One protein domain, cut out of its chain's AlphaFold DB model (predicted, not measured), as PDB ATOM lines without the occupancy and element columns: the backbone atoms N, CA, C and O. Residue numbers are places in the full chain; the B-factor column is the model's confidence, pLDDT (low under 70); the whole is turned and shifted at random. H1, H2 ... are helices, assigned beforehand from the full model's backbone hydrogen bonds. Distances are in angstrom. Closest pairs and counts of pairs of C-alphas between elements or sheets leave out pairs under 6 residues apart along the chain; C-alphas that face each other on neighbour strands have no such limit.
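AT A GLANCE: This is residues 6 to 20 and 33 to 76 of the 76 residues of the protein "Phosphopantetheine-binding protein" of Altererythrobacter sp. 66-12 (UniProt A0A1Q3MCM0). Four short helices stand round a small four-sided ring in chain order: H2, the longest, makes one side, H1 and H3 adjoin it, and H4 lies across the ring from H2, meeting H1 and H3 with few contacts. H1 runs back roughly alongside H2, while the short H3 is a crosspiece set nearly square to it. The printed part has 59 residues with four named helices, H1 H2 H3 H4 along the chain, and no named strand; the class is all helix. It is compact, with a radius of gyration of the C-alphas of 10.4 A, and rounded, spanning 30 by 21 by 20 A.

IN THESE COORDINATES: Find C-alpha 36 at (-36.476, 12.594, -0.502); from there H2, residues 36 to 47, runs 15.9 A to C-alpha 47 at (-25.850, 10.478, 11.165). Go back to C-alpha 6 at (-24.108, 27.432, 8.775), where H1, residues 6 to 16, begins its 15.3 A. After H2 look for H3, residues 55 to 60, which is 8.8 A long. H4, residues 64 to 74, runs 15.4 A and ends at C-alpha 74, (-30.881, 15.670, 18.735).

HOW THE PARTS SIT: Start at H2 and look at its residues 38 to 42, with which alone it touches H1; the closest C-alphas are those of Ile 15 and Arg 38, 6.5 A apart. H1 and H2 run opposite ways at a shallow tilt of 33 degrees, only just short of steep. With residues 36 to 40 alone H2 touches H3, about perpendicular at 78 degrees; the closest C-alphas, of Ser 36 and Phe 55, are 5.9 A apart. H3 and H4 only just touch, with 3 pairs of C-alphas within 8 A, the closest being Leu 58 and Leu 67 at 6.8 A; they run opposite ways at a steep tilt of 66 degrees. H1 and H4 also only just touch, with 3 such pairs, the closest being the C-alphas of Arg 9 and Val 64, 6.7 A apart; they run opposite ways at a steep tilt of 58 degrees. The helix packing is mostly crossed, with 1 of these 4 pairs at a shallow tilt. H1 and H3 are apart, and so are H2 and H4. In H1, H2, H3 and H4 every O i to N i+4 pair is within hydrogen-bond range.

THE WHOLE: The two C-alphas farthest apart are those of Glu 17 and Gly 76, 30.0 A. Stop at Ala 20: residues 21 to 32 are not printed, and C-alphas 20 and 33 are 13.4 A apart across this cut, in the link from H1 to H2. The link from H2 to H3 is short and that from H3 to H4 tight. The mean pLDDT of the printed part is 91.7, and residue 76, the chain's last, is under 70.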
ATOM      1  N   GLN A   6     -24.809  27.060  10.004       93.75
ATOM      2  CA  GLN A   6     -24.108  27.432   8.775       93.75
ATOM      3  C   GLN A   6     -23.739  26.203   7.943       93.75
ATOM      4  O   GLN A   6     -23.904  26.237   6.727       93.75
ATOM      5  N   GLN A   7     -23.281  25.125   8.589       93.44
ATOM      6  CA  GLN A   7     -22.968  23.871   7.907       93.44
ATOM      7  C   GLN A   7     -24.234  23.219   7.349       93.44
ATOM      8  O   GLN A   7     -24.260  22.883   6.175       93.44
ATOM      9  N   LEU A   8     -25.307  23.146   8.142       93.94
ATOM     10  CA  LEU A   8     -26.604  22.635   7.703       93.94
ATOM     11  C   LEU A   8     -27.092  23.369   6.451       93.94
ATOM     12  O   LEU A   8     -27.460  22.739   5.462       93.94
ATOM     13  N   ARG A   9     -27.049  24.708   6.465       95.56
ATOM     14  CA  ARG A   9     -27.457  25.506   5.304       95.56
ATOM     15  C   ARG A   9     -26.539  25.266   4.107       95.56
ATOM     16  O   ARG A   9     -27.034  25.167   2.991       95.56
ATOM     17  N   ALA A  10     -25.230  25.172   4.326       95.31
ATOM     18  CA  ALA A  10     -24.263  24.912   3.265       95.31
ATOM     19  C   ALA A  10     -24.455  23.526   2.628       95.31
ATOM     20  O   ALA A  10     -24.415  23.426   1.405       95.31
ATOM     21  N   ASP A  11     -24.717  22.490   3.424       94.88
ATOM     22  CA  ASP A  11     -24.952  21.125   2.942       94.88
ATOM     23  C   ASP A  11     -26.235  21.054   2.104       94.88
ATOM     24  O   ASP A  11     -26.245  20.495   1.006       94.88
ATOM     25  N   ILE A  12     -27.309  21.694   2.585       94.56
ATOM     26  CA  ILE A  12     -28.567  21.814   1.840       94.56
ATOM     27  C   ILE A  12     -28.339  22.585   0.537       94.56
ATOM     28  O   ILE A  12     -28.752  22.125  -0.522       94.56
ATOM     29  N   ALA A  13     -27.652  23.726   0.586       95.69
ATOM     30  CA  ALA A  13     -27.356  24.531  -0.597       95.69
ATOM     31  C   ALA A  13     -26.542  23.750  -1.638       95.69
ATOM     32  O   ALA A  13     -26.874  23.761  -2.823       95.69
ATOM     33  N   ALA A  14     -25.529  23.009  -1.184       95.06
ATOM     34  CA  ALA A  14     -24.696  22.176  -2.035       95.06
ATOM     35  C   ALA A  14     -25.507  21.069  -2.719       95.06
ATOM     36  O   ALA A  14     -25.325  20.838  -3.914       95.06
ATOM     37  N   ILE A  15     -26.421  20.406  -1.999       94.19
ATOM     38  CA  ILE A  15     -27.205  19.312  -2.579       94.19
ATOM     39  C   ILE A  15     -28.307  19.801  -3.521       94.19
ATOM     40  O   ILE A  15     -28.653  19.084  -4.461       94.19
ATOM     41  N   ILE A  16     -28.841  21.008  -3.292       93.25
ATOM     42  CA  ILE A  16     -29.825  21.629  -4.189       93.25
ATOM     43  C   ILE A  16     -29.206  22.454  -5.320       93.25
ATOM     44  O   ILE A  16     -29.946  22.972  -6.153       93.25
ATOM     45  N   GLU A  17     -27.874  22.528  -5.372       93.12
ATOM     46  CA  GLU A  17     -27.097  23.281  -6.364       93.12
ATOM     47  C   GLU A  17     -27.437  24.784  -6.377       93.12
ATOM     48  O   GLU A  17     -27.494  25.423  -7.428       93.12
ATOM     49  N   GLN A  18     -27.654  25.359  -5.190       93.00
ATOM     50  CA  GLN A  18     -27.910  26.788  -5.001       93.00
ATOM     51  C   GLN A  18     -26.874  27.433  -4.080       93.00
ATOM     52  O   GLN A  18     -26.104  26.765  -3.392       93.00
ATOM     53  N   ASP A  19     -26.853  28.764  -4.064       93.31
ATOM     54  CA  ASP A  19     -26.025  29.517  -3.129       93.31
ATOM     55  C   ASP A  19     -26.668  29.518  -1.733       93.31
ATOM     56  O   ASP A  19     -27.855  29.808  -1.588       93.31
ATOM     57  N   ALA A  20     -25.888  29.242  -0.685       92.75
ATOM     58  CA  ALA A  20     -26.394  29.242   0.689       92.75
ATOM     59  C   ALA A  20     -26.941  30.614   1.124       92.75
ATOM     60  O   ALA A  20     -27.817  30.682   1.984       92.75
ATOM     61  N   GLY A  33     -36.201  22.540  -4.181       92.31
ATOM     62  CA  GLY A  33     -35.705  21.311  -4.810       92.31
ATOM     63  C   GLY A  33     -35.013  20.328  -3.861       92.31
ATOM     64  O   GLY A  33     -34.234  19.484  -4.319       92.31
ATOM     65  N   LEU A  34     -35.270  20.423  -2.552       94.06
ATOM     66  CA  LEU A  34     -34.874  19.405  -1.584       94.06
ATOM     67  C   LEU A  34     -35.905  18.262  -1.577       94.06
ATOM     68  O   LEU A  34     -36.982  18.372  -0.996       94.06
ATOM     69  N   ASP A  35     -35.569  17.162  -2.253       93.00
ATOM     70  CA  ASP A  35     -36.405  15.961  -2.362       93.00
ATOM     71  C   ASP A  35     -35.984  14.840  -1.392       93.00
ATOM     72  O   ASP A  35     -35.002  14.949  -0.655       93.00
ATOM     73  N   SER A  36     -36.724  13.728  -1.398       91.56
ATOM     74  CA  SER A  36     -36.476  12.594  -0.502       91.56
ATOM     75  C   SER A  36     -35.104  11.943  -0.684       91.56
ATOM     76  O   SER A  36     -34.490  11.555   0.307       91.56
ATOM     77  N   MET A  37     -34.593  11.840  -1.915       92.94
ATOM     78  CA  MET A  37     -33.277  11.245  -2.169       92.94
ATOM     79  C   MET A  37     -32.168  12.140  -1.626       92.94
ATOM     80  O   MET A  37     -31.218  11.662  -1.009       92.94
ATOM     81  N   ARG A  38     -32.305  13.453  -1.820       93.31
ATOM     82  CA  ARG A  38     -31.365  14.444  -1.293       93.31
ATOM     83  C   ARG A  38     -31.384  14.467   0.233       93.31
ATOM     84  O   ARG A  38     -30.326  14.465   0.853       93.31
ATOM     85  N   VAL A  39     -32.561  14.374   0.846       92.94
ATOM     86  CA  VAL A  39     -32.686  14.281   2.309       92.94
ATOM     87  C   VAL A  39     -32.058  13.010   2.855       92.94
ATOM     88  O   VAL A  39     -31.344  13.079   3.846       92.94
ATOM     89  N   MET A  40     -32.243  11.864   2.197       92.88
ATOM     90  CA  MET A  40     -31.572  10.623   2.600       92.88
ATOM     91  C   MET A  40     -30.044  10.748   2.556       92.88
ATOM     92  O   MET A  40     -29.366  10.233   3.440       92.88
ATOM     93  N   ASN A  41     -29.490  11.470   1.578       92.62
ATOM     94  CA  ASN A  41     -28.050  11.728   1.535       92.62
ATOM     95  C   ASN A  41     -27.584  12.622   2.695       92.62
ATOM     96  O   ASN A  41     -26.561  12.325   3.308       92.62
ATOM     97  N   LEU A  42     -28.330  13.688   3.012       93.31
ATOM     98  CA  LEU A  42     -28.036  14.549   4.166       93.31
ATOM     99  C   LEU A  42     -28.137  13.772   5.483       93.31
ATOM    100  O   LEU A  42     -27.263  13.893   6.334       93.31
ATOM    101  N   ALA A  43     -29.159  12.928   5.617       91.69
ATOM    102  CA  ALA A  43     -29.366  12.074   6.777       91.69
ATOM    103  C   ALA A  43     -28.154  11.181   7.050       91.69
ATOM    104  O   ALA A  43     -27.667  11.160   8.172       91.69
ATOM    105  N   VAL A  44     -27.615  10.513   6.024       91.56
ATOM    106  CA  VAL A  44     -26.408   9.681   6.164       91.56
ATOM    107  C   VAL A  44     -25.196  10.519   6.588       91.56
ATOM    108  O   VAL A  44     -24.436  10.103   7.458       91.56
ATOM    109  N   GLN A  45     -25.015  11.714   6.015       90.38
ATOM    110  CA  GLN A  45     -23.893  12.599   6.364       90.38
ATOM    111  C   GLN A  45     -23.977  13.114   7.806       90.38
ATOM    112  O   GLN A  45     -22.962  13.240   8.494       90.38
ATOM    113  N   TRP A  46     -25.180  13.441   8.269       91.38
ATOM    114  CA  TRP A  46     -25.405  13.981   9.606       91.38
ATOM    115  C   TRP A  46     -25.524  12.884  10.671       91.38
ATOM    116  O   TRP A  46     -25.193  13.129  11.832       91.38
ATOM    117  N   GLU A  47     -25.875  11.654  10.289       89.75
ATOM    118  CA  GLU A  47     -25.850  10.478  11.165       89.75
ATOM    119  C   GLU A  47     -24.432  10.205  11.690       89.75
ATOM    120  O   GLU A  47     -24.258   9.958  12.885       89.75
ATOM    121  N   GLU A  48     -23.394  10.378  10.861       86.19
ATOM    122  CA  GLU A  48     -21.988  10.316  11.303       86.19
ATOM    123  C   GLU A  48     -21.638  11.395  12.349       86.19
ATOM    124  O   GLU A  48     -20.687  11.248  13.123       86.19
ATOM    125  N   GLN A  49     -22.417  12.479  12.402       85.50
ATOM    126  CA  GLN A  49     -22.298  13.557  13.389       85.50
ATOM    127  C   GLN A  49     -23.224  13.367  14.601       85.50
ATOM    128  O   GLN A  49     -23.241  14.217  15.491       85.50
ATOM    129  N   GLY A  50     -23.948  12.245  14.674       85.50
ATOM    130  CA  GLY A  50     -24.882  11.928  15.756       85.50
ATOM    131  C   GLY A  50     -26.264  12.555  15.587       85.50
ATOM    132  O   GLY A  50     -27.021  12.616  16.551       85.50
ATOM    133  N   VAL A  51     -26.601  13.025  14.384       88.25
ATOM    134  CA  VAL A  51     -27.866  13.705  14.097       88.25
ATOM    135  C   VAL A  51     -28.661  12.886  13.090       88.25
ATOM    136  O   VAL A  51     -28.534  13.103  11.885       88.25
ATOM    137  N   PRO A  52     -29.483  11.928  13.550       85.19
ATOM    138  CA  PRO A  52     -30.393  11.250  12.645       85.19
ATOM    139  C   PRO A  52     -31.388  12.288  12.121       85.19
ATOM    140  O   PRO A  52     -31.913  13.074  12.907       85.19
ATOM    141  N   LEU A  53     -31.629  12.311  10.814       89.19
ATOM    142  CA  LEU A  53     -32.658  13.117  10.156       89.19
ATOM    143  C   LEU A  53     -33.411  12.210   9.187       89.19
ATOM    144  O   LEU A  53     -32.808  11.321   8.591       89.19
ATOM    145  N   ASP A  54     -34.702  12.432   8.992       90.62
ATOM    146  CA  ASP A  54     -35.452  11.749   7.949       90.62
ATOM    147  C   ASP A  54     -36.284  12.716   7.092       90.62
ATOM    148  O   ASP A  54     -36.297  13.934   7.269       90.62
ATOM    149  N   PHE A  55     -36.950  12.162   6.080       90.50
ATOM    150  CA  PHE A  55     -37.812  12.949   5.204       90.50
ATOM    151  C   PHE A  55     -39.104  13.415   5.888       90.50
ATOM    152  O   PHE A  55     -39.679  14.415   5.465       90.50
ATOM    153  N   ALA A  56     -39.571  12.721   6.930       92.12
ATOM    154  CA  ALA A  56     -40.756  13.141   7.669       92.12
ATOM    155  C   ALA A  56     -40.473  14.432   8.448       92.12
ATOM    156  O   ALA A  56     -41.284  15.352   8.383       92.12
ATOM    157  N   ASP A  57     -39.287  14.546   9.052       92.69
ATOM    158  CA  ASP A  57     -38.806  15.777   9.683       92.69
ATOM    159  C   ASP A  57     -38.844  16.963   8.707       92.69
ATOM    160  O   ASP A  57     -39.322  18.046   9.048       92.69
ATOM    161  N   LEU A  58     -38.388  16.755   7.462       91.94
ATOM    162  CA  LEU A  58     -38.440  17.801   6.441       91.94
ATOM    163  C   LEU A  58     -39.880  18.194   6.103       91.94
ATOM    164  O   LEU A  58     -40.161  19.374   5.933       91.94
ATOM    165  N   ILE A  59     -40.796  17.235   5.983       93.19
ATOM    166  CA  ILE A  59     -42.195  17.521   5.642       93.19
ATOM    167  C   ILE A  59     -42.904  18.283   6.769       93.19
ATOM    168  O   ILE A  59     -43.727  19.154   6.485       93.19
ATOM    169  N   GLU A  60     -42.595  17.979   8.031       94.06
ATOM    170  CA  GLU A  60     -43.161  18.692   9.179       94.06
ATOM    171  C   GLU A  60     -42.663  20.136   9.259       94.06
ATOM    172  O   GLU A  60     -43.447  21.053   9.524       94.06
ATOM    173  N   VAL A  61     -41.371  20.349   9.008       94.38
ATOM    174  CA  VAL A  61     -40.732  21.661   9.096       94.38
ATOM    175  C   VAL A  61     -39.808  21.917   7.898       94.38
ATOM    176  O   VAL A  61     -38.585  21.881   8.031       94.38
ATOM    177  N   PRO A  62     -40.358  22.257   6.714       95.12
ATOM    178  CA  PRO A  62     -39.607  22.309   5.457       95.12
ATOM    179  C   PRO A  62     -38.760  23.579   5.316       95.12
ATOM    180  O   PRO A  62     -38.671  24.155   4.241       95.12
ATOM    181  N   THR A  63     -38.156  24.057   6.399       96.12
ATOM    182  CA  THR A  63     -37.389  25.304   6.450       96.12
ATOM    183  C   THR A  63     -36.059  25.073   7.147       96.12
ATOM    184  O   THR A  63     -35.932  24.176   7.982       96.12
ATOM    185  N   VAL A  64     -35.065  25.910   6.848       95.38
ATOM    186  CA  VAL A  64     -33.750  25.843   7.504       95.38
ATOM    187  C   VAL A  64     -33.882  26.017   9.018       95.38
ATOM    188  O   VAL A  64     -33.305  25.234   9.772       95.38
ATOM    189  N   ALA A  65     -34.670  26.997   9.474       95.62
ATOM    190  CA  ALA A  65     -34.894  27.233  10.900       95.62
ATOM    191  C   ALA A  65     -35.575  26.041  11.590       95.62
ATOM    192  O   ALA A  65     -35.222  25.682  12.711       95.62
ATOM    193  N   GLY A  66     -36.535  25.416  10.908       95.19
ATOM    194  CA  GLY A  66     -37.249  24.251  11.409       95.19
ATOM    195  C   GLY A  66     -36.357  23.021  11.565       95.19
ATOM    196  O   GLY A  66     -36.303  22.433  12.645       95.19
ATOM    197  N   LEU A  67     -35.596  22.682  10.520       93.38
ATOM    198  CA  LEU A  67     -34.619  21.594  10.580       93.38
ATOM    199  C   LEU A  67     -33.564  21.850  11.653       93.38
ATOM    200  O   LEU A  67     -33.238  20.948  12.420       93.38
ATOM    201  N   TRP A  68     -33.057  23.080  11.750       94.44
ATOM    202  CA  TRP A  68     -32.077  23.435  12.770       94.44
ATOM    203  C   TRP A  68     -32.606  23.212  14.191       94.44
ATOM    204  O   TRP A  68     -31.889  22.663  15.021       94.44
ATOM    205  N   ALA A  69     -33.876  23.522  14.462       93.62
ATOM    206  CA  ALA A  69     -34.482  23.257  15.765       93.62
ATOM    207  C   ALA A  69     -34.532  21.755  16.115       93.62
ATOM    208  O   ALA A  69     -34.331  21.388  17.273       93.62
ATOM    209  N   ILE A  70     -34.775  20.879  15.134       91.56
ATOM    210  CA  ILE A  70     -34.722  19.415  15.319       91.56
ATOM    211  C   ILE A  70     -33.288  18.971  15.607       91.56
ATOM    212  O   ILE A  70     -33.018  18.196  16.523       91.56
ATOM    213  N   VAL A  71     -32.364  19.494  14.815       91.12
ATOM    214  CA  VAL A  71     -30.938  19.213  14.885       91.12
ATOM    215  C   VAL A  71     -30.361  19.633  16.244       91.12
ATOM    216  O   VAL A  71     -29.620  18.860  16.844       91.12
ATOM    217  N   GLU A  72     -30.745  20.789  16.793       91.12
ATOM    218  CA  GLU A  72     -30.365  21.211  18.152       91.12
ATOM    219  C   GLU A  72     -30.906  20.270  19.237       91.12
ATOM    220  O   GLU A  72     -30.201  19.982  20.199       91.12
ATOM    221  N   GLN A  73     -32.128  19.750  19.080       89.44
ATOM    222  CA  GLN A  73     -32.716  18.810  20.045       89.44
ATOM    223  C   GLN A  73     -32.036  17.437  20.045       89.44
ATOM    224  O   GLN A  73     -32.028  16.769  21.075       89.44
ATOM    225  N   ARG A  74     -31.495  17.001  18.902       88.19
ATOM    226  CA  ARG A  74     -30.881  15.670  18.735       88.19
ATOM    227  C   ARG A  74     -29.384  15.643  19.044       88.19
ATOM    228  O   ARG A  74     -28.850  14.578  19.326       88.19
ATOM    229  N   GLN A  75     -28.717  16.796  18.980       81.56
ATOM    230  CA  GLN A  75     -27.284  16.942  19.263       81.56
ATOM    231  C   GLN A  75     -26.931  17.145  20.742       81.56
ATOM    232  O   GLN A  75     -25.743  17.155  21.074       81.56
ATOM    233  N   GLY A  76     -27.927  17.373  21.603       63.88
ATOM    234  CA  GLY A  76     -27.759  17.530  23.054       63.88
ATOM    235  C   GLY A  76     -27.748  16.201  23.795       63.88
ATOM    236  O   GLY A  76     -27.003  16.118  24.797       63.88
TER     237      GLY A  76